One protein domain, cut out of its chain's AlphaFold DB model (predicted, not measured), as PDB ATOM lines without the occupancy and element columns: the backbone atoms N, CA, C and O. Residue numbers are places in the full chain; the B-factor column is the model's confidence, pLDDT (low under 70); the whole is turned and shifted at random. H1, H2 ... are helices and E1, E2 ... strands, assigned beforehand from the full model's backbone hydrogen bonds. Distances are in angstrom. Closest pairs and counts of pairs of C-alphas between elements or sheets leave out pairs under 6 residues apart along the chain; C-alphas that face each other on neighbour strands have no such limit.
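Overview. This is residues 9 to 172 of the 178 residues of the protein "Hypothetical protein" of Aplanochytrium stocchinoi (UniProt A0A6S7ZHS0). A twisted six-stranded sheet makes the core, with H2, H3 and H5 over one face and H1 over the other, toward the E2 edge: three layers. Residues 34 to 60 and 73 to 85 form long loops without named elements. The printed part has 164 residues, in order E1 H1 E2 H2 E3 H3 H4 E4 H5 E5 E6; the class is mixed, helices and strands. The sheet runs E2 E1 E3 E4 E6 E5 and is mixed, E2 to E4 parallel, E6 antiparallel to its neighbours. The whole is compact, radius of gyration of the C-alphas 15.1 A, spanning 46 by 37 by 31 A.

Along the chain. The strands are E2, residues 29 to 33; E1, 9 to 12, from C-alpha 9 at (220.985, 171.398, 215.020); E3, 86 to 93, 22.3 A long; E4, 121 to 130, 25.4 A; E6, 165 to 171, 19.1 A, ending with C-alpha 171 at (227.986, 156.932, 212.124); and E5, 148 to 155, 19.6 A, which bends by 56 degrees at residue 151. The helices are H1, residues 18 to 25; H2, 61 to 72, 16.7 A; H3, 99 to 112, 20.0 A; H4, 115 to 118; and H5, 138 to 147, 14.6 A.

Arrangement. Within hydrogen-bond range are N 11 and O 31 of E1 and E2, 2.8 A; N 91 and O 10 of E3 and E1, 2.7 A; N 127 and O 90 of E4 and E3, 2.7 A; N 169 and O 126 of E6 and E4, 2.7 A; and N 149 and O 170 of the hairpin E5 and E6, 2.8 A. E1, H1, E2 and E3, H3 H4, E4 are strand-helix-strand units, parallel neighbours joined through helices; E2, H2, E3 and E4, H5, E5 are split ones, with a strand between; the four crossovers are right-handed. H2 is over E1, height 10.2 A, and H3 over E3, height 10.4 A. H1 is over E1 on the opposite face, height 8.5 A, only just not over E2, where 2 of its C-alphas fall. H5 stands up from the sheet at 55 degrees; H4 only grazes it. H3 touches H5 at a shallow tilt of 18 degrees, C-alphas of Cys 102 and Phe 140 closest at 5.8 A, and H2 at a steep tilt of 46 degrees, Ile 108 and Ile 64 closest at 6.4 A. Every O i to N i+4 pair is within hydrogen-bond range in H1, H2 and H3, and 5 of 6 in H5; H4 is too short for one.

Size, cuts and confidence. The two C-alphas farthest apart, of Gly 78 and Tyr 162, are 47.0 A apart. The printed part has no cut. The links E2 to H2 and H2 to E3 are long. Mean pLDDT of the printed part is 78.0; residues 35 to 57, 73 to 85, 122 to 123 and 158 to 162 are under 70.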
ATOM      1  N   VAL A   9     221.883 172.551 214.925       90.12
ATOM      2  CA  VAL A   9     220.985 171.398 215.020       90.12
ATOM      3  C   VAL A   9     219.904 171.535 213.957       90.12
ATOM      4  O   VAL A   9     219.341 172.610 213.769       90.12
ATOM      5  N   VAL A  10     219.636 170.448 213.245       90.12
ATOM      6  CA  VAL A  10     218.463 170.315 212.384       90.12
ATOM      7  C   VAL A  10     217.446 169.483 213.149       90.12
ATOM      8  O   VAL A  10     217.747 168.341 213.465       90.12
ATOM      9  N   GLU A  11     216.284 170.029 213.485       90.38
ATOM     10  CA  GLU A  11     215.225 169.321 214.209       90.38
ATOM     11  C   GLU A  11     214.095 168.925 213.259       90.38
ATOM     12  O   GLU A  11     213.554 169.766 212.550       90.38
ATOM     13  N   ILE A  12     213.724 167.648 213.255       88.88
ATOM     14  CA  ILE A  12     212.618 167.107 212.465       88.88
ATOM     15  C   ILE A  12     211.599 166.483 213.424       88.88
ATOM     16  O   ILE A  12     211.955 165.652 214.267       88.88
ATOM     17  N   GLY A  13     210.332 166.865 213.270       87.75
ATOM     18  CA  GLY A  13     209.261 166.535 214.213       87.75
ATOM     19  C   GLY A  13     209.211 167.486 215.414       87.75
ATOM     20  O   GLY A  13     208.942 167.043 216.530       87.75
ATOM     21  N   CYS A  14     209.543 168.769 215.224       85.12
ATOM     22  CA  CYS A  14     209.715 169.720 216.328       85.12
ATOM     23  C   CYS A  14     208.426 170.064 217.103       85.12
ATOM     24  O   CYS A  14     208.496 170.608 218.208       85.12
ATOM     25  N   GLY A  15     207.250 169.751 216.562       83.69
ATOM     26  CA  GLY A  15     205.936 170.054 217.114       83.69
ATOM     27  C   GLY A  15     205.822 171.529 217.471       83.69
ATOM     28  O   GLY A  15     205.946 172.399 216.622       83.69
ATOM     29  N   LYS A  16     205.666 171.823 218.764       79.94
ATOM     30  CA  LYS A  16     205.620 173.195 219.302       79.94
ATOM     31  C   LYS A  16     207.000 173.830 219.535       79.94
ATOM     32  O   LYS A  16     207.119 174.758 220.331       79.94
ATOM     33  N   ALA A  17     208.047 173.286 218.918       82.31
ATOM     34  CA  ALA A  17     209.421 173.783 218.972       82.31
ATOM     35  C   ALA A  17     210.019 173.892 220.395       82.31
ATOM     36  O   ALA A  17     210.914 174.695 220.652       82.31
ATOM     37  N   TYR A  18     209.582 173.042 221.335       84.69
ATOM     38  CA  TYR A  18     210.097 173.053 222.712       84.69
ATOM     39  C   TYR A  18     211.622 172.848 222.768       84.69
ATOM     40  O   TYR A  18     212.335 173.615 223.417       84.69
ATOM     41  N   TRP A  19     212.140 171.831 222.067       87.00
ATOM     42  CA  TRP A  19     213.578 171.556 222.047       87.00
ATOM     43  C   TRP A  19     214.345 172.617 221.274       87.00
ATOM     44  O   TRP A  19     215.367 173.090 221.769       87.00
ATOM     45  N   SER A  20     213.822 173.046 220.124       87.56
ATOM     46  CA  SER A  20     214.331 174.195 219.375       87.56
ATOM     47  C   SER A  20     214.571 175.405 220.277       87.56
ATOM     48  O   SER A  20     215.686 175.926 220.295       87.56
ATOM     49  N   SER A  21     213.578 175.810 221.073       84.38
ATOM     50  CA  SER A  21     213.697 176.972 221.957       84.38
ATOM     51  C   SER A  21     214.805 176.793 223.004       84.38
ATOM     52  O   SER A  21     215.681 177.651 223.142       84.38
ATOM     53  N   LEU A  22     214.854 175.640 223.682       87.50
ATOM     54  CA  LEU A  22     215.904 175.346 224.666       87.50
ATOM     55  C   LEU A  22     217.306 175.321 224.042       87.50
ATOM     56  O   LEU A  22     218.257 175.842 224.623       87.50
ATOM     57  N   ILE A  23     217.446 174.740 222.851       88.56
ATOM     58  CA  ILE A  23     218.725 174.653 222.137       88.56
ATOM     59  C   ILE A  23     219.180 176.050 221.685       88.56
ATOM     60  O   ILE A  23     220.359 176.387 221.835       88.56
ATOM     61  N   ARG A  24     218.265 176.903 221.204       85.88
ATOM     62  CA  ARG A  24     218.568 178.300 220.839       85.88
ATOM     63  C   ARG A  24     219.046 179.124 222.033       85.88
ATOM     64  O   ARG A  24     219.998 179.887 221.886       85.88
ATOM     65  N   GLN A  25     218.463 178.933 223.221       85.25
ATOM     66  CA  GLN A  25     218.917 179.596 224.455       85.25
ATOM     67  C   GLN A  25     220.371 179.250 224.820       85.25
ATOM     68  O   GLN A  25     221.037 180.022 225.508       85.25
ATOM     69  N   MET A  26     220.899 178.129 224.318       87.06
ATOM     70  CA  MET A  26     222.308 177.751 224.463       87.06
ATOM     71  C   MET A  26     223.231 178.395 223.412       87.06
ATOM     72  O   MET A  26     224.413 178.057 223.359       87.06
ATOM     73  N   GLY A  27     222.720 179.283 222.552       86.12
ATOM     74  CA  GLY A  27     223.484 179.895 221.461       86.12
ATOM     75  C   GLY A  27     223.775 178.936 220.302       86.12
ATOM     76  O   GLY A  27     224.711 179.153 219.531       86.12
ATOM     77  N   ILE A  28     223.010 177.846 220.182       87.44
ATOM     78  CA  ILE A  28     223.111 176.901 219.068       87.44
ATOM     79  C   ILE A  28     222.086 177.299 218.004       87.44
ATOM     80  O   ILE A  28     220.911 177.506 218.301       87.44
ATOM     81  N   LYS A  29     222.517 177.376 216.742       86.50
ATOM     82  CA  LYS A  29     221.606 177.590 215.613       86.50
ATOM     83  C   LYS A  29     220.690 176.376 215.448       86.50
ATOM     84  O   LYS A  29     221.181 175.249 215.426       86.50
ATOM     85  N   VAL A  30     219.392 176.604 215.264       86.12
ATOM     86  CA  VAL A  30     218.419 175.536 215.001       86.12
ATOM     87  C   VAL A  30     217.680 175.803 213.698       86.12
ATOM     88  O   VAL A  30     217.215 176.918 213.476       86.12
ATOM     89  N   VAL A  31     217.577 174.776 212.856       86.38
ATOM     90  CA  VAL A  31     216.666 174.718 211.703       86.38
ATOM     91  C   VAL A  31     215.641 173.638 212.013       86.38
ATOM     92  O   VAL A  31     216.041 172.491 212.190       86.38
ATOM     93  N   ALA A  32     214.361 173.983 212.124       85.50
ATOM     94  CA  ALA A  32     213.332 173.049 212.568       85.50
ATOM     95  C   ALA A  32     212.247 172.835 211.503       85.50
ATOM     96  O   ALA A  32     211.912 173.743 210.746       85.50
ATOM     97  N   GLN A  33     211.718 171.614 211.443       84.56
ATOM     98  CA  GLN A  33     210.633 171.216 210.549       84.56
ATOM     99  C   GLN A  33     209.730 170.186 211.236       84.56
ATOM    100  O   GLN A  33     210.215 169.339 211.985       84.56
ATOM    101  N   ASP A  34     208.429 170.205 210.950       82.25
ATOM    102  CA  ASP A  34     207.465 169.250 211.512       82.25
ATOM    103  C   ASP A  34     206.609 168.543 210.443       82.25
ATOM    104  O   ASP A  34     206.574 168.935 209.274       82.25
ATOM    105  N   ILE A  35     205.951 167.447 210.836       69.94
ATOM    106  CA  ILE A  35     204.953 166.740 210.021       69.94
ATOM    107  C   ILE A  35     203.625 167.505 209.929       69.94
ATOM    108  O   ILE A  35     202.857 167.243 209.009       69.94
ATOM    109  N   TYR A  36     203.340 168.421 210.853       67.31
ATOM    110  CA  TYR A  36     202.174 169.295 210.833       67.31
ATOM    111  C   TYR A  36     202.583 170.710 210.390       67.31
ATOM    112  O   TYR A  36     203.693 171.159 210.692       67.31
ATOM    113  N   PRO A  37     201.710 171.412 209.649       62.94
ATOM    114  CA  PRO A  37     202.023 172.719 209.087       62.94
ATOM    115  C   PRO A  37     202.195 173.778 210.186       62.94
ATOM    116  O   PRO A  37     201.647 173.659 211.286       62.94
ATOM    117  N   ALA A  38     202.946 174.835 209.878       60.91
ATOM    118  CA  ALA A  38     203.391 175.831 210.852       60.91
ATOM    119  C   ALA A  38     202.230 176.516 211.600       60.91
ATOM    120  O   ALA A  38     202.349 176.829 212.786       60.91
ATOM    121  N   TYR A  39     201.074 176.701 210.949       60.12
ATOM    122  CA  TYR A  39     199.899 177.307 211.588       60.12
ATOM    123  C   TYR A  39     199.306 176.469 212.733       60.12
ATOM    124  O   TYR A  39     198.717 177.042 213.654       60.12
ATOM    125  N   GLU A  40     199.475 175.143 212.711       60.03
ATOM    126  CA  GLU A  40     199.048 174.238 213.794       60.03
ATOM    127  C   GLU A  40     200.086 174.165 214.923       60.03
ATOM    128  O   GLU A  40     199.774 173.759 216.044       60.03
ATOM    129  N   ASN A  41     201.303 174.627 214.640       58.47
ATOM    130  CA  ASN A  41     202.498 174.434 215.446       58.47
ATOM    131  C   ASN A  41     203.210 175.758 215.760       58.47
ATOM    132  O   ASN A  41     204.431 175.808 215.764       58.47
ATOM    133  N   LYS A  42     202.484 176.848 216.039       56.84
ATOM    134  CA  LYS A  42     203.124 178.127 216.413       56.84
ATOM    135  C   LYS A  42     204.175 177.918 217.514       56.84
ATOM    136  O   LYS A  42     203.888 177.246 218.509       56.84
ATOM    137  N   ASP A  43     205.366 178.490 217.316       57.38
ATOM    138  CA  ASP A  43     206.488 178.356 218.249       57.38
ATOM    139  C   ASP A  43     206.073 178.827 219.652       57.38
ATOM    140  O   ASP A  43     205.338 179.806 219.820       57.38
ATOM    141  N   THR A  44     206.552 178.119 220.668       54.97
ATOM    142  CA  THR A  44     206.349 178.477 222.075       54.97
ATOM    143  C   THR A  44     207.062 179.767 222.472       54.97
ATOM    144  O   THR A  44     206.630 180.405 223.432       54.97
ATOM    145  N   ASP A  45     208.101 180.178 221.739       54.59
ATOM    146  CA  ASP A  45     208.850 181.416 221.998       54.59
ATOM    147  C   ASP A  45     208.517 182.580 221.042       54.59
ATOM    148  O   ASP A  45     209.064 183.675 221.187       54.59
ATOM    149  N   GLY A  46     207.590 182.372 220.102       54.12
ATOM    150  CA  GLY A  46     207.171 183.383 219.130       54.12
ATOM    151  C   GLY A  46     208.153 183.627 217.979       54.12
ATOM    152  O   GLY A  46     207.924 184.557 217.207       54.12
ATOM    153  N   SER A  47     209.223 182.833 217.848       57.22
ATOM    154  CA  SER A  47     210.112 182.880 216.682       57.22
ATOM    155  C   SER A  47     209.560 182.080 215.495       57.22
ATOM    156  O   SER A  47     208.754 181.162 215.655       57.22
ATOM    157  N   ASP A  48     209.987 182.431 214.280       55.38
ATOM    158  CA  ASP A  48     209.671 181.662 213.073       55.38
ATOM    159  C   ASP A  48     210.453 180.337 213.113       55.38
ATOM    160  O   ASP A  48     211.563 180.218 212.590       55.38
ATOM    161  N   ALA A  49     209.910 179.333 213.807       51.78
ATOM    162  CA  ALA A  49     210.535 178.015 213.903       51.78
ATOM    163  C   ALA A  49     210.546 177.252 212.576       51.78
ATOM    164  O   ALA A  49     211.367 176.350 212.420       51.78
ATOM    165  N   PHE A  50     209.642 177.594 211.655       58.47
ATOM    166  CA  PHE A  50     209.334 176.773 210.494       58.47
ATOM    167  C   PHE A  50     209.922 177.332 209.218       58.47
ATOM    168  O   PHE A  50     209.965 178.534 208.972       58.47
ATOM    169  N   LEU A  51     210.368 176.385 208.413       53.72
ATOM    170  CA  LEU A  51     211.015 176.594 207.139       53.72
ATOM    171  C   LEU A  51     210.011 177.020 206.058       53.72
ATOM    172  O   LEU A  51     210.387 177.806 205.200       53.72
ATOM    173  N   ASP A  52     208.775 176.510 206.145       58.56
ATOM    174  CA  ASP A  52     207.563 176.888 205.401       58.56
ATOM    175  C   ASP A  52     206.377 176.004 205.882       58.56
ATOM    176  O   ASP A  52     206.555 175.126 206.733       58.56
ATOM    177  N   ASP A  53     205.172 176.171 205.318       57.59
ATOM    178  CA  ASP A  53     203.964 175.348 205.580       57.59
ATOM    179  C   ASP A  53     204.057 173.873 205.094       57.59
ATOM    180  O   ASP A  53     203.060 173.148 205.061       57.59
ATOM    181  N   VAL A  54     205.249 173.404 204.709       56.84
ATOM    182  CA  VAL A  54     205.486 172.073 204.123       56.84
ATOM    183  C   VAL A  54     205.669 171.006 205.207       56.84
ATOM    184  O   VAL A  54     206.447 171.176 206.139       56.84
ATOM    185  N   LYS A  55     205.008 169.854 205.074       67.88
ATOM    186  CA  LYS A  55     205.052 168.765 206.067       67.88
ATOM    187  C   LYS A  55     206.211 167.800 205.820       67.88
ATOM    188  O   LYS A  55     206.513 167.483 204.674       67.88
ATOM    189  N   VAL A  56     206.789 167.215 206.875       63.97
ATOM    190  CA  VAL A  56     207.826 166.160 206.754       63.97
ATOM    191  C   VAL A  56     207.370 164.958 205.909       63.97
ATOM    192  O   VAL A  56     208.182 164.408 205.174       63.97
ATOM    193  N   GLY A  57     206.076 164.610 205.939       63.06
ATOM    194  CA  GLY A  57     205.475 163.562 205.093       63.06
ATOM    195  C   GLY A  57     205.283 163.933 203.615       63.06
ATOM    196  O   GLY A  57     204.825 163.114 202.824       63.06
ATOM    197  N   GLU A  58     205.589 165.178 203.252       78.06
ATOM    198  CA  GLU A  58     205.436 165.746 201.909       78.06
ATOM    199  C   GLU A  58     206.785 166.248 201.357       78.06
ATOM    200  O   GLU A  58     206.848 166.799 200.256       78.06
ATOM    201  N   LEU A  59     207.886 166.046 202.096       75.38
ATOM    202  CA  LEU A  59     209.209 166.497 201.678       75.38
ATOM    203  C   LEU A  59     209.670 165.727 200.442       75.38
ATOM    204  O   LEU A  59     209.789 164.505 200.449       75.38
ATOM    205  N   ASN A  60     210.020 166.441 199.384       82.62
ATOM    206  CA  ASN A  60     210.792 165.870 198.285       82.62
ATOM    207  C   ASN A  60     212.293 166.120 198.496       82.62
ATOM    208  O   ASN A  60     212.708 166.843 199.404       82.62
ATOM    209  N   ASP A  61     213.123 165.529 197.640       81.94
ATOM    210  CA  ASP A  61     214.577 165.635 197.774       81.94
ATOM    211  C   ASP A  61     215.069 167.090 197.691       81.94
ATOM    212  O   ASP A  61     215.990 167.459 198.415       81.94
ATOM    213  N   SER A  62     214.426 167.943 196.883       81.75
ATOM    214  CA  SER A  62     214.764 169.370 196.788       81.75
ATOM    215  C   SER A  62     214.517 170.104 198.105       81.75
ATOM    216  O   SER A  62     215.359 170.885 198.540       81.75
ATOM    217  N   MET A  63     213.393 169.826 198.768       81.75
ATOM    218  CA  MET A  63     213.055 170.420 200.068       81.75
ATOM    219  C   MET A  63     214.015 169.950 201.164       81.75
ATOM    220  O   MET A  63     214.452 170.748 201.992       81.75
ATOM    221  N   ILE A  64     214.411 168.673 201.138       81.94
ATOM    222  CA  ILE A  64     215.445 168.155 202.043       81.94
ATOM    223  C   ILE A  64     216.764 168.907 201.814       81.94
ATOM    224  O   ILE A  64     217.394 169.336 202.778       81.94
ATOM    225  N   GLN A  65     217.178 169.114 200.559       80.94
ATOM    226  CA  GLN A  65     218.398 169.871 200.264       80.94
ATOM    227  C   GLN A  65     218.314 171.327 200.728       80.94
ATOM    228  O   GLN A  65     219.289 171.845 201.268       80.94
ATOM    229  N   GLU A  66     217.166 171.982 200.569       80.50
ATOM    230  CA  GLU A  66     216.955 173.349 201.054       80.50
ATOM    231  C   GLU A  66     217.069 173.437 202.581       80.50
ATOM    232  O   GLU A  66     217.777 174.301 203.111       80.50
ATOM    233  N   LEU A  67     216.456 172.487 203.288       79.69
ATOM    234  CA  LEU A  67     216.525 172.386 204.741       79.69
ATOM    235  C   LEU A  67     217.970 172.217 205.233       79.69
ATOM    236  O   LEU A  67     218.410 172.886 206.172       79.69
ATOM    237  N   LEU A  68     218.755 171.386 204.550       80.38
ATOM    238  CA  LEU A  68     220.176 171.211 204.851       80.38
ATOM    239  C   LEU A  68     221.018 172.436 204.470       80.38
ATOM    240  O   LEU A  68     221.934 172.807 205.208       80.38
ATOM    241  N   ALA A  69     220.708 173.103 203.358       77.56
ATOM    242  CA  ALA A  69     221.393 174.322 202.937       77.56
ATOM    243  C   ALA A  69     221.209 175.455 203.957       77.56
ATOM    244  O   ALA A  69     222.154 176.199 204.245       77.56
ATOM    245  N   LEU A  70     220.029 175.554 204.570       76.25
ATOM    246  CA  LEU A  70     219.780 176.490 205.662       76.25
ATOM    247  C   LEU A  70     220.618 176.189 206.891       76.25
ATOM    248  O   LEU A  70     221.140 177.129 207.492       76.25
ATOM    249  N   ALA A  71     220.817 174.916 207.238       77.88
ATOM    250  CA  ALA A  71     221.687 174.531 208.348       77.88
ATOM    251  C   ALA A  71     223.123 175.032 208.119       77.88
ATOM    252  O   ALA A  71     223.707 175.672 208.998       77.88
ATOM    253  N   VAL A  72     223.635 174.870 206.894       73.88
ATOM    254  CA  VAL A  72     224.952 175.380 206.460       73.88
ATOM    255  C   VAL A  72     224.994 176.918 206.384       73.88
ATOM    256  O   VAL A  72     226.069 177.499 206.457       73.88
ATOM    257  N   GLY A  73     223.844 177.601 206.319       66.25
ATOM    258  CA  GLY A  73     223.766 179.067 206.229       66.25
ATOM    259  C   GLY A  73     223.830 179.612 204.800       66.25
ATOM    260  O   GLY A  73     224.244 180.748 204.608       66.25
ATOM    261  N   ASN A  74     223.411 178.823 203.806       58.72
ATOM    262  CA  ASN A  74     223.603 179.108 202.378       58.72
ATOM    263  C   ASN A  74     222.416 179.792 201.660       58.72
ATOM    264  O   ASN A  74     222.380 179.780 200.430       58.72
ATOM    265  N   LYS A  75     221.444 180.412 202.352       48.53
ATOM    266  CA  LYS A  75     220.417 181.220 201.655       48.53
ATOM    267  C   LYS A  75     220.943 182.628 201.352       48.53
ATOM    268  O   LYS A  75     220.662 183.571 202.081       48.53
ATOM    269  N   THR A  76     221.653 182.773 200.233       42.00
ATOM    270  CA  THR A  76     221.789 184.052 199.514       42.00
ATOM    271  C   THR A  76     221.803 183.806 198.007       42.00
ATOM    272  O   THR A  76     222.699 183.126 197.515       42.00
ATOM    273  N   ASN A  77     220.810 184.353 197.297       42.53
ATOM    274  CA  ASN A  77     220.712 184.571 195.842       42.53
ATOM    275  C   ASN A  77     221.936 184.139 194.992       42.53
ATOM    276  O   ASN A  77     222.679 184.981 194.495       42.53
ATOM    277  N   GLY A  78     222.134 182.831 194.794       40.31
ATOM    278  CA  GLY A  78     223.051 182.284 193.785       40.31
ATOM    279  C   GLY A  78     224.556 182.237 194.100       40.31
ATOM    280  O   GLY A  78     225.323 181.958 193.182       40.31
ATOM    281  N   SER A  79     225.021 182.451 195.338       37.25
ATOM    282  CA  SER A  79     226.457 182.321 195.676       37.25
ATOM    283  C   SER A  79     226.694 181.649 197.035       37.25
ATOM    284  O   SER A  79     226.146 182.070 198.051       37.25
ATOM    285  N   VAL A  80     227.522 180.594 197.043       42.72
ATOM    286  CA  VAL A  80     227.902 179.802 198.228       42.72
ATOM    287  C   VAL A  80     229.146 180.415 198.874       42.72
ATOM    288  O   VAL A  80     230.268 180.091 198.485       42.72
ATOM    289  N   HIS A  81     228.980 181.283 199.873       40.06
ATOM    290  CA  HIS A  81     230.103 181.855 200.627       40.06
ATOM    291  C   HIS A  81     229.888 181.744 202.142       40.06
ATOM    292  O   HIS A  81     229.544 182.706 202.819       40.06
ATOM    293  N   GLY A  82     230.150 180.552 202.685       48.66
ATOM    294  CA  GLY A  82     230.211 180.326 204.127       48.66
ATOM    295  C   GLY A  82     230.871 178.995 204.478       48.66
ATOM    296  O   GLY A  82     230.215 177.963 204.511       48.66
ATOM    297  N   ASN A  83     232.172 179.005 204.784       52.03
ATOM    298  CA  ASN A  83     232.859 177.856 205.386       52.03
ATOM    299  C   ASN A  83     232.523 177.790 206.887       52.03
ATOM    300  O   ASN A  83     233.364 178.118 207.729       52.03
ATOM    301  N   ILE A  84     231.301 177.388 207.253       55.28
ATOM    302  CA  ILE A  84     231.003 177.070 208.655       55.28
ATOM    303  C   ILE A  84     231.671 175.733 208.977       55.28
ATOM    304  O   ILE A  84     231.047 174.691 208.857       55.28
ATOM    305  N   LYS A  85     232.941 175.750 209.399       64.31
ATOM    306  CA  LYS A  85     233.614 174.562 209.950       64.31
ATOM    307  C   LYS A  85     233.049 174.267 211.338       64.31
ATOM    308  O   LYS A  85     233.591 174.714 212.347       64.31
ATOM    309  N   GLY A  86     231.924 173.563 211.372       73.19
ATOM    310  CA  GLY A  86     231.164 173.295 212.585       73.19
ATOM    311  C   GLY A  86     230.934 171.812 212.858       73.19
ATOM    312  O   GLY A  86     231.378 170.937 212.114       73.19
ATOM    313  N   VAL A  87     230.188 171.533 213.922       78.12
ATOM    314  CA  VAL A  87     229.612 170.211 214.186       78.12
ATOM    315  C   VAL A  87     228.100 170.351 214.123       78.12
ATOM    316  O   VAL A  87     227.531 171.182 214.838       78.12
ATOM    317  N   ALA A  88     227.461 169.545 213.280       84.69
ATOM    318  CA  ALA A  88     226.012 169.505 213.168       84.69
ATOM    319  C   ALA A  88     225.446 168.261 213.857       84.69
ATOM    320  O   ALA A  88     226.096 167.210 213.922       84.69
ATOM    321  N   ALA A  89     224.219 168.379 214.352       90.00
ATOM    322  CA  ALA A  89     223.407 167.233 214.730       90.00
ATOM    323  C   ALA A  89     222.062 167.261 214.007       90.00
ATOM    324  O   ALA A  89     221.527 168.335 213.726       90.00
ATOM    325  N   LEU A  90     221.525 166.077 213.735       91.25
ATOM    326  CA  LEU A  90     220.157 165.888 213.270       91.25
ATOM    327  C   LEU A  90     219.335 165.338 214.433       91.25
ATOM    328  O   LEU A  90     219.603 164.236 214.899       91.25
ATOM    329  N   LEU A  91     218.378 166.117 214.921       92.75
ATOM    330  CA  LEU A  91     217.482 165.789 216.018       92.75
ATOM    331  C   LEU A  91     216.143 165.297 215.465       92.75
ATOM    332  O   LEU A  91     215.465 166.007 214.732       92.75
ATOM    333  N   PHE A  92     215.754 164.091 215.853       91.31
ATOM    334  CA  PHE A  92     214.461 163.500 215.559       91.31
ATOM    335  C   PHE A  92     213.612 163.450 216.810       91.31
ATOM    336  O   PHE A  92     213.951 162.756 217.767       91.31
ATOM    337  N   CYS A  93     212.481 164.135 216.782       87.75
ATOM    338  CA  CYS A  93     211.535 164.133 217.879       87.75
ATOM    339  C   CYS A  93     210.368 163.216 217.528       87.75
ATOM    340  O   CYS A  93     209.656 163.459 216.561       87.75
ATOM    341  N   TRP A  94     210.196 162.139 218.306       85.56
ATOM    342  CA  TRP A  94     209.027 161.260 218.213       85.56
ATOM    343  C   TRP A  94     208.756 160.738 216.794       85.56
ATOM    344  O   TRP A  94     207.672 160.919 216.245       85.56
ATOM    345  N   VAL A  95     209.747 160.055 216.207       86.56
ATOM    346  CA  VAL A  95     209.645 159.467 214.857       86.56
ATOM    347  C   VAL A  95     208.315 158.707 214.709       86.56
ATOM    348  O   VAL A  95     208.061 157.781 215.485       86.56
ATOM    349  N   PRO A  96     207.442 159.048 213.748       84.50
ATOM    350  CA  PRO A  96     206.153 158.372 213.621       84.50
ATOM    351  C   PRO A  96     206.301 156.893 213.248       84.50
ATOM    352  O   PRO A  96     207.240 156.502 212.559       84.50
ATOM    353  N   LYS A  97     205.344 156.050 213.661       85.50
ATOM    354  CA  LYS A  97     205.332 154.612 213.311       85.50
ATOM    355  C   LYS A  97     204.844 154.325 211.885       85.50
ATOM    356  O   LYS A  97     204.842 153.169 211.467       85.50
ATOM    357  N   PHE A  98     204.425 155.348 211.142       84.62
ATOM    358  CA  PHE A  98     203.930 155.192 209.779       84.62
ATOM    359  C   PHE A  98     205.089 154.891 208.814       84.62
ATOM    360  O   PHE A  98     206.089 155.614 208.846       84.62
ATOM    361  N   PRO A  99     204.978 153.859 207.951       80.75
ATOM    362  CA  PRO A  99     206.053 153.470 207.037       80.75
ATOM    363  C   PRO A  99     206.563 154.621 206.165       80.75
ATOM    364  O   PRO A  99     207.765 154.866 206.152       80.75
ATOM    365  N   GLN A 100     205.656 155.380 205.540       78.50
ATOM    366  CA  GLN A 100     206.021 156.494 204.659       78.50
ATOM    367  C   GLN A 100     206.860 157.549 205.389       78.50
ATOM    368  O   GLN A 100     207.936 157.922 204.938       78.50
ATOM    369  N   THR A 101     206.425 157.965 206.579       80.62
ATOM    370  CA  THR A 101     207.160 158.963 207.361       80.62
ATOM    371  C   THR A 101     208.512 158.430 207.835       80.62
ATOM    372  O   THR A 101     209.490 159.166 207.868       80.62
ATOM    373  N   CYS A 102     208.618 157.139 208.163       84.81
ATOM    374  CA  CYS A 102     209.914 156.531 208.472       84.81
ATOM    375  C   CYS A 102     210.888 156.598 207.286       84.81
ATOM    376  O   CYS A 102     212.078 156.832 207.497       84.81
ATOM    377  N   GLU A 103     210.407 156.400 206.057       84.94
ATOM    378  CA  GLU A 103     211.230 156.530 204.849       84.94
ATOM    379  C   GLU A 103     211.743 157.959 204.674       84.94
ATOM    380  O   GLU A 103     212.927 158.143 204.389       84.94
ATOM    381  N   ASP A 104     210.916 158.970 204.935       83.81
ATOM    382  CA  ASP A 104     211.321 160.379 204.859       83.81
ATOM    383  C   ASP A 104     212.442 160.697 205.847       83.81
ATOM    384  O   ASP A 104     213.462 161.277 205.470       83.81
ATOM    385  N   PHE A 105     212.326 160.224 207.090       87.44
ATOM    386  CA  PHE A 105     213.391 160.368 208.081       87.44
ATOM    387  C   PHE A 105     214.684 159.691 207.601       87.44
ATOM    388  O   PHE A 105     215.756 160.288 207.691       87.44
ATOM    389  N   LEU A 106     214.609 158.485 207.027       88.62
ATOM    390  CA  LEU A 106     215.781 157.801 206.466       88.62
ATOM    391  C   LEU A 106     216.390 158.550 205.270       88.62
ATOM    392  O   LEU A 106     217.620 158.595 205.149       88.62
ATOM    393  N   ARG A 107     215.571 159.171 204.411       88.88
ATOM    394  CA  ARG A 107     216.048 160.029 203.314       88.88
ATOM    395  C   ARG A 107     216.770 161.261 203.849       88.88
ATOM    396  O   ARG A 107     217.863 161.560 203.368       88.88
ATOM    397  N   ILE A 108     216.242 161.903 204.893       88.19
ATOM    398  CA  ILE A 108     216.907 163.034 205.556       88.19
ATOM    399  C   ILE A 108     218.248 162.586 206.152       88.19
ATOM    400  O   ILE A 108     219.253 163.247 205.913       88.19
ATOM    401  N   ILE A 109     218.317 161.433 206.837       89.88
ATOM    402  CA  ILE A 109     219.594 160.878 207.336       89.88
ATOM    403  C   ILE A 109     220.590 160.672 206.188       89.88
ATOM    404  O   ILE A 109     221.775 160.980 206.328       89.88
ATOM    405  N   SER A 110     220.128 160.123 205.063       88.31
ATOM    406  CA  SER A 110     220.968 159.876 203.888       88.31
ATOM    407  C   SER A 110     221.524 161.182 203.313       88.31
ATOM    408  O   SER A 110     222.732 161.304 203.106       88.31
ATOM    409  N   ALA A 111     220.664 162.189 203.139       86.38
ATOM    410  CA  ALA A 111     221.042 163.508 202.642       86.38
ATOM    411  C   ALA A 111     221.990 164.244 203.604       86.38
ATOM    412  O   ALA A 111     223.003 164.793 203.165       86.38
ATOM    413  N   PHE A 112     221.729 164.171 204.914       83.06
ATOM    414  CA  PHE A 112     222.587 164.716 205.974       83.06
ATOM    415  C   PHE A 112     223.990 164.086 205.961       83.06
ATOM    416  O   PHE A 112     224.975 164.717 206.329       83.06
ATOM    417  N   ASN A 113     224.109 162.850 205.475       82.25
ATOM    418  CA  ASN A 113     225.379 162.143 205.325       82.25
ATOM    419  C   ASN A 113     226.050 162.286 203.959       82.25
ATOM    420  O   ASN A 113     227.127 161.701 203.761       82.25
ATOM    421  N   SER A 114     225.433 163.006 203.025       81.88
ATOM    422  CA  SER A 114     225.994 163.226 201.696       81.88
ATOM    423  C   SER A 114     227.352 163.932 201.783       81.88
ATOM    424  O   SER A 114     227.650 164.656 202.739       81.88
ATOM    425  N   GLN A 115     228.201 163.726 200.771       70.31
ATOM    426  CA  GLN A 115     229.520 164.368 200.716       70.31
ATOM    427  C   GLN A 115     229.415 165.896 200.811       70.31
ATOM    428  O   GLN A 115     230.216 166.520 201.500       70.31
ATOM    429  N   GLN A 116     228.390 166.485 200.191       71.00
ATOM    430  CA  GLN A 116     228.136 167.923 200.227       71.00
ATOM    431  C   GLN A 116     227.955 168.450 201.656       71.00
ATOM    432  O   GLN A 116     228.517 169.486 202.011       71.00
ATOM    433  N   PHE A 117     227.215 167.731 202.503       72.50
ATOM    434  CA  PHE A 117     227.009 168.146 203.889       72.50
ATOM    435  C   PHE A 117     228.262 167.903 204.746       72.50
ATOM    436  O   PHE A 117     228.681 168.774 205.511       72.50
ATOM    437  N   LYS A 118     228.940 166.766 204.540       73.31
ATOM    438  CA  LYS A 118     230.198 166.418 205.229       73.31
ATOM    439  C   LYS A 118     231.366 167.351 204.904       73.31
ATOM    440  O   LYS A 118     232.261 167.500 205.726       73.31
ATOM    441  N   HIS A 119     231.369 168.001 203.741       73.56
ATOM    442  CA  HIS A 119     232.366 169.031 203.435       73.56
ATOM    443  C   HIS A 119     232.258 170.254 204.354       73.56
ATOM    444  O   HIS A 119     233.267 170.914 204.603       73.56
ATOM    445  N   ASN A 120     231.062 170.537 204.876       72.25
ATOM    446  CA  ASN A 120     230.814 171.677 205.752       72.25
ATOM    447  C   ASN A 120     230.942 171.304 207.239       72.25
ATOM    448  O   ASN A 120     231.414 172.112 208.032       72.25
ATOM    449  N   PHE A 121     230.605 170.071 207.633       72.31
ATOM    450  CA  PHE A 121     230.593 169.667 209.043       72.31
ATOM    451  C   PHE A 121     231.593 168.558 209.382       72.31
ATOM    452  O   PHE A 121     231.685 167.543 208.699       72.31
ATOM    453  N   LEU A 122     232.297 168.725 210.507       68.50
ATOM    454  CA  LEU A 122     233.322 167.791 210.990       68.50
ATOM    455  C   LEU A 122     232.739 166.456 211.461       68.50
ATOM    456  O   LEU A 122     233.350 165.407 211.272       68.50
ATOM    457  N   THR A 123     231.566 166.492 212.091       69.38
ATOM    458  CA  THR A 123     230.828 165.300 212.519       69.38
ATOM    459  C   THR A 123     229.330 165.550 212.401       69.38
ATOM    460  O   THR A 123     228.878 166.689 212.520       69.38
ATOM    461  N   CYS A 124     228.584 164.468 212.185       80.50
ATOM    462  CA  CYS A 124     227.136 164.448 212.007       80.50
ATOM    463  C   CYS A 124     226.556 163.411 212.979       80.50
ATOM    464  O   CYS A 124     226.491 162.225 212.652       80.50
ATOM    465  N   ASP A 125     226.229 163.836 214.201       91.06
ATOM    466  CA  ASP A 125     225.551 162.953 215.160       91.06
ATOM    467  C   ASP A 125     224.037 162.955 214.859       91.06
ATOM    468  O   ASP A 125     223.466 163.997 214.532       91.06
ATOM    469  N   ILE A 126     223.384 161.799 214.981       92.25
ATOM    470  CA  ILE A 126     221.923 161.674 214.930       92.25
ATOM    471  C   ILE A 126     221.425 161.576 216.366       92.25
ATOM    472  O   ILE A 126     221.907 160.748 217.131       92.25
ATOM    473  N   ILE A 127     220.477 162.414 216.752       93.19
ATOM    474  CA  ILE A 127     219.876 162.424 218.080       93.19
ATOM    475  C   ILE A 127     218.418 162.021 217.913       93.19
ATOM    476  O   ILE A 127     217.712 162.625 217.117       93.19
ATOM    477  N   VAL A 128     217.955 161.020 218.652       92.38
ATOM    478  CA  VAL A 128     216.543 160.622 218.660       92.38
ATOM    479  C   VAL A 128     215.965 160.867 220.046       92.38
ATOM    480  O   VAL A 128     216.545 160.440 221.042       92.38
ATOM    481  N   VAL A 129     214.829 161.558 220.101       90.44
ATOM    482  CA  VAL A 129     214.006 161.715 221.302       90.44
ATOM    483  C   VAL A 129     212.901 160.679 221.267       90.44
ATOM    484  O   VAL A 129     212.016 160.726 220.405       90.44
ATOM    485  N   GLY A 130     212.963 159.756 222.215       86.31
ATOM    486  CA  GLY A 130     211.944 158.743 222.425       86.31
ATOM    487  C   GLY A 130     212.539 157.405 222.832       86.31
ATOM    488  O   GLY A 130     213.706 157.296 223.212       86.31
ATOM    489  N   ASP A 131     211.704 156.381 222.746       84.88
ATOM    490  CA  ASP A 131     212.053 154.994 223.018       84.88
ATOM    491  C   ASP A 131     211.654 154.142 221.808       84.88
ATOM    492  O   ASP A 131     210.564 154.311 221.256       84.88
ATOM    493  N   ASN A 132     212.513 153.210 221.394       83.38
ATOM    494  CA  ASN A 132     212.275 152.384 220.206       83.38
ATOM    495  C   ASN A 132     211.048 151.458 220.303       83.38
ATOM    496  O   ASN A 132     210.599 150.916 219.292       83.38
ATOM    497  N   ARG A 133     210.472 151.286 221.497       83.44
ATOM    498  CA  ARG A 133     209.186 150.610 221.716       83.44
ATOM    499  C   ARG A 133     208.008 151.547 221.427       83.44
ATOM    500  O   ARG A 133     206.932 151.096 221.019       83.44
ATOM    501  N   LEU A 134     208.193 152.853 221.624       84.62
ATOM    502  CA  LEU A 134     207.141 153.872 221.587       84.62
ATOM    503  C   LEU A 134     207.117 154.692 220.292       84.62
ATOM    504  O   LEU A 134     206.026 155.055 219.857       84.62
ATOM    505  N   CYS A 135     208.256 154.915 219.635       88.50
ATOM    506  CA  CYS A 135     208.360 155.664 218.379       88.50
ATOM    507  C   CYS A 135     209.201 154.911 217.335       88.50
ATOM    508  O   CYS A 135     209.917 153.968 217.664       88.50
ATOM    509  N   GLY A 136     209.078 155.310 216.069       90.62
ATOM    510  CA  GLY A 136     209.741 154.719 214.908       90.62
ATOM    511  C   GLY A 136     209.217 153.329 214.536       90.62
ATOM    512  O   GLY A 136     208.748 152.556 215.373       90.62
ATOM    513  N   SER A 137     209.287 152.989 213.252       91.31
ATOM    514  CA  SER A 137     209.037 151.616 212.797       91.31
ATOM    515  C   SER A 137     210.247 150.708 213.077       91.31
ATOM    516  O   SER A 137     211.383 151.192 213.133       91.31
ATOM    517  N   PRO A 138     210.063 149.376 213.174       91.25
ATOM    518  CA  PRO A 138     211.184 148.433 213.238       91.25
ATOM    519  C   PRO A 138     212.186 148.611 212.087       91.25
ATOM    520  O   PRO A 138     213.397 148.507 212.291       91.25
ATOM    521  N   THR A 139     211.694 148.942 210.889       90.94
ATOM    522  CA  THR A 139     212.518 149.225 209.707       90.94
ATOM    523  C   THR A 139     213.397 150.456 209.907       90.94
ATOM    524  O   THR A 139     214.587 150.401 209.591       90.94
ATOM    525  N   PHE A 140     212.855 151.547 210.458       93.25
ATOM    526  CA  PHE A 140     213.626 152.753 210.775       93.25
ATOM    527  C   PHE A 140     214.782 152.429 211.730       93.25
ATOM    528  O   PHE A 140     215.940 152.707 211.415       93.25
ATOM    529  N   TRP A 141     214.481 151.765 212.848       93.56
ATOM    530  CA  TRP A 141     215.486 151.421 213.857       93.56
ATOM    531  C   TRP A 141     216.553 150.471 213.324       93.56
ATOM    532  O   TRP A 141     217.738 150.711 213.540       93.56
ATOM    533  N   THR A 142     216.158 149.447 212.563       93.44
ATOM    534  CA  THR A 142     217.096 148.517 211.915       93.44
ATOM    535  C   THR A 142     218.047 149.261 210.970       93.44
ATOM    536  O   THR A 142     219.262 149.049 210.996       93.44
ATOM    537  N   ASN A 143     217.526 150.192 210.163       92.19
ATOM    538  CA  ASN A 143     218.346 150.984 209.245       92.19
ATOM    539  C   ASN A 143     219.287 151.946 209.981       92.19
ATOM    540  O   ASN A 143     220.456 152.052 209.608       92.19
ATOM    541  N   LEU A 144     218.815 152.607 211.040       93.00
ATOM    542  CA  LEU A 144     219.653 153.465 211.874       93.00
ATOM    543  C   LEU A 144     220.773 152.647 212.540       93.00
ATOM    544  O   LEU A 144     221.950 152.947 212.369       93.00
ATOM    545  N   GLN A 145     220.437 151.563 213.233       93.62
ATOM    546  CA  GLN A 145     221.387 150.787 214.042       93.62
ATOM    547  C   GLN A 145     222.378 149.950 213.213       93.62
ATOM    548  O   GLN A 145     223.468 149.627 213.694       93.62
ATOM    549  N   SER A 146     222.043 149.631 211.958       93.38
ATOM    550  CA  SER A 146     222.977 148.970 211.031       93.38
ATOM    551  C   SER A 146     224.125 149.880 210.579       93.38
ATOM    552  O   SER A 146     225.216 149.391 210.294       93.38
ATOM    553  N   LYS A 147     223.911 151.203 210.542       91.31
ATOM    554  CA  LYS A 147     224.902 152.192 210.069       91.31
ATOM    555  C   LYS A 147     225.502 153.031 211.194       91.31
ATOM    556  O   LYS A 147     226.590 153.581 211.039       91.31
ATOM    557  N   TYR A 148     224.805 153.127 212.318       92.62
ATOM    558  CA  TYR A 148     225.185 153.957 213.448       92.62
ATOM    559  C   TYR A 148     225.357 153.124 214.715       92.62
ATOM    560  O   TYR A 148     224.759 152.060 214.877       92.62
ATOM    561  N   GLU A 149     226.191 153.614 215.620       93.81
ATOM    562  CA  GLU A 149     226.337 153.091 216.972       93.81
ATOM    563  C   GLU A 149     225.718 154.059 217.981       93.81
ATOM    564  O   GLU A 149     225.825 155.278 217.828       93.81
ATOM    565  N   LEU A 150     225.062 153.518 219.006       94.44
ATOM    566  CA  LEU A 150     224.568 154.298 220.136       94.44
ATOM    567  C   LEU A 150     225.757 154.684 221.025       94.44
ATOM    568  O   LEU A 150     226.418 153.811 221.583       94.44
ATOM    569  N   VAL A 151     226.014 155.982 221.171       94.62
ATOM    570  CA  VAL A 151     227.142 156.517 221.955       94.62
ATOM    571  C   VAL A 151     226.686 157.002 223.327       94.62
ATOM    572  O   VAL A 151     227.376 156.804 224.324       94.62
ATOM    573  N   HIS A 152     225.515 157.637 223.390       93.56
ATOM    574  CA  HIS A 152     224.939 158.117 224.640       93.56
ATOM    575  C   HIS A 152     223.445 157.827 224.690       93.56
ATOM    576  O   HIS A 152     222.749 157.951 223.686       93.56
ATOM    577  N   ARG A 153     222.959 157.509 225.890       93.56
ATOM    578  CA  ARG A 153     221.536 157.479 226.220       93.56
ATOM    579  C   ARG A 153     221.328 158.307 227.480       93.56
ATOM    580  O   ARG A 153     221.901 157.990 228.521       93.56
ATOM    581  N   ILE A 154     220.537 159.367 227.375       90.88
ATOM    582  CA  ILE A 154     220.257 160.292 228.474       90.88
ATOM    583  C   ILE A 154     218.765 160.181 228.803       90.88
ATOM    584  O   ILE A 154     217.946 160.625 228.000       90.88
ATOM    585  N   PRO A 155     218.388 159.577 229.944       89.38
ATOM    586  CA  PRO A 155     216.990 159.477 230.350       89.38
ATOM    587  C   PRO A 155     216.358 160.858 230.537       89.38
ATOM    588  O   PRO A 155     216.962 161.736 231.159       89.38
ATOM    589  N   LEU A 156     215.134 161.037 230.042       83.62
ATOM    590  CA  LEU A 156     214.362 162.256 230.252       83.62
ATOM    591  C   LEU A 156     213.490 162.129 231.511       83.62
ATOM    592  O   LEU A 156     212.699 161.188 231.631       83.62
ATOM    593  N   PRO A 157     213.599 163.059 232.478       72.38
ATOM    594  CA  PRO A 157     212.751 163.032 233.658       72.38
ATOM    595  C   PRO A 157     211.309 163.438 233.294       72.38
ATOM    596  O   PRO A 157     211.013 164.613 233.123       72.38
ATOM    597  N   ARG A 158     210.405 162.453 233.199       64.38
ATOM    598  CA  ARG A 158     208.922 162.579 233.225       64.38
ATOM    599  C   ARG A 158     208.259 163.615 232.278       64.38
ATOM    600  O   ARG A 158     207.151 164.060 232.560       64.38
ATOM    601  N   PHE A 159     208.866 163.955 231.144       57.97
ATOM    602  CA  PHE A 159     208.359 164.921 230.148       57.97
ATOM    603  C   PHE A 159     208.649 164.369 228.736       57.97
ATOM    604  O   PHE A 159     209.752 163.872 228.553       57.97
ATOM    605  N   ILE A 160     207.824 164.385 227.675       60.31
ATOM    606  CA  ILE A 160     206.372 164.142 227.486       60.31
ATOM    607  C   ILE A 160     206.179 162.624 227.207       60.31
ATOM    608  O   ILE A 160     205.360 162.205 226.406       60.31
ATOM    609  N   GLY A 161     206.946 161.752 227.862       57.41
ATOM    610  CA  GLY A 161     206.829 160.305 227.685       57.41
ATOM    611  C   GLY A 161     207.252 159.569 228.945       57.41
ATOM    612  O   GLY A 161     208.284 159.863 229.551       57.41
ATOM    613  N   TYR A 162     206.436 158.613 229.385       61.31
ATOM    614  CA  TYR A 162     206.845 157.660 230.411       61.31
ATOM    615  C   TYR A 162     207.925 156.788 229.751       61.31
ATOM    616  O   TYR A 162     207.576 155.934 228.944       61.31
ATOM    617  N   LEU A 163     209.208 157.009 230.086       73.69
ATOM    618  CA  LEU A 163     210.406 156.287 229.592       73.69
ATOM    619  C   LEU A 163     211.168 156.891 228.393       73.69
ATOM    620  O   LEU A 163     211.999 156.193 227.814       73.69
ATOM    621  N   ASP A 164     210.968 158.163 228.043       84.75
ATOM    622  CA  ASP A 164     211.749 158.767 226.955       84.75
ATOM    623  C   ASP A 164     213.232 158.960 227.303       84.75
ATOM    624  O   ASP A 164     213.635 159.126 228.460       84.75
ATOM    625  N   SER A 165     214.062 158.990 226.261       89.94
ATOM    626  CA  SER A 165     215.474 159.343 226.366       89.94
ATOM    627  C   SER A 165     215.946 160.127 225.145       89.94
ATOM    628  O   SER A 165     215.349 160.040 224.072       89.94
ATOM    629  N   PHE A 166     217.034 160.877 225.314       91.25
ATOM    630  CA  PHE A 166     217.867 161.294 224.194       91.25
ATOM    631  C   PHE A 166     218.857 160.182 223.872       91.25
ATOM    632  O   PHE A 166     219.746 159.879 224.674       91.25
ATOM    633  N   GLU A 167     218.732 159.609 222.686       93.94
ATOM    634  CA  GLU A 167     219.679 158.640 222.149       93.94
ATOM    635  C   GLU A 167     220.568 159.305 221.103       93.94
ATOM    636  O   GLU A 167     220.086 159.783 220.079       93.94
ATOM    637  N   VAL A 168     221.876 159.338 221.360       93.69
ATOM    638  CA  VAL A 168     222.864 159.922 220.449       93.69
ATOM    639  C   VAL A 168     223.554 158.804 219.687       93.69
ATOM    640  O   VAL A 168     224.281 157.994 220.265       93.69
ATOM    641  N   TYR A 169     223.358 158.808 218.381       93.88
ATOM    642  CA  TYR A 169     223.903 157.871 217.424       93.88
ATOM    643  C   TYR A 169     225.021 158.521 216.615       93.88
ATOM    644  O   TYR A 169     224.880 159.631 216.096       93.88
ATOM    645  N   ARG A 170     226.136 157.808 216.465       90.88
ATOM    646  CA  ARG A 170     227.259 158.223 215.619       90.88
ATOM    647  C   ARG A 170     227.434 157.251 214.471       90.88
ATOM    648  O   ARG A 170     227.281 156.047 214.652       90.88
ATOM    649  N   TYR A 171     227.722 157.777 213.283       88.88
ATOM    650  CA  TYR A 171     227.986 156.932 212.124       88.88
ATOM    651  C   TYR A 171     229.161 156.012 212.450       88.88
ATOM    652  O   TYR A 171     230.206 156.497 212.894       88.88
ATOM    653  N   ARG A 172     229.002 154.703 212.233       88.19
ATOM    654  CA  ARG A 172     230.107 153.759 212.385       88.19
ATOM    655  C   ARG A 172     231.149 154.166 211.359       88.19
ATOM    656  O   ARG A 172     230.928 154.005 210.159       88.19
TER     657      ARG A 172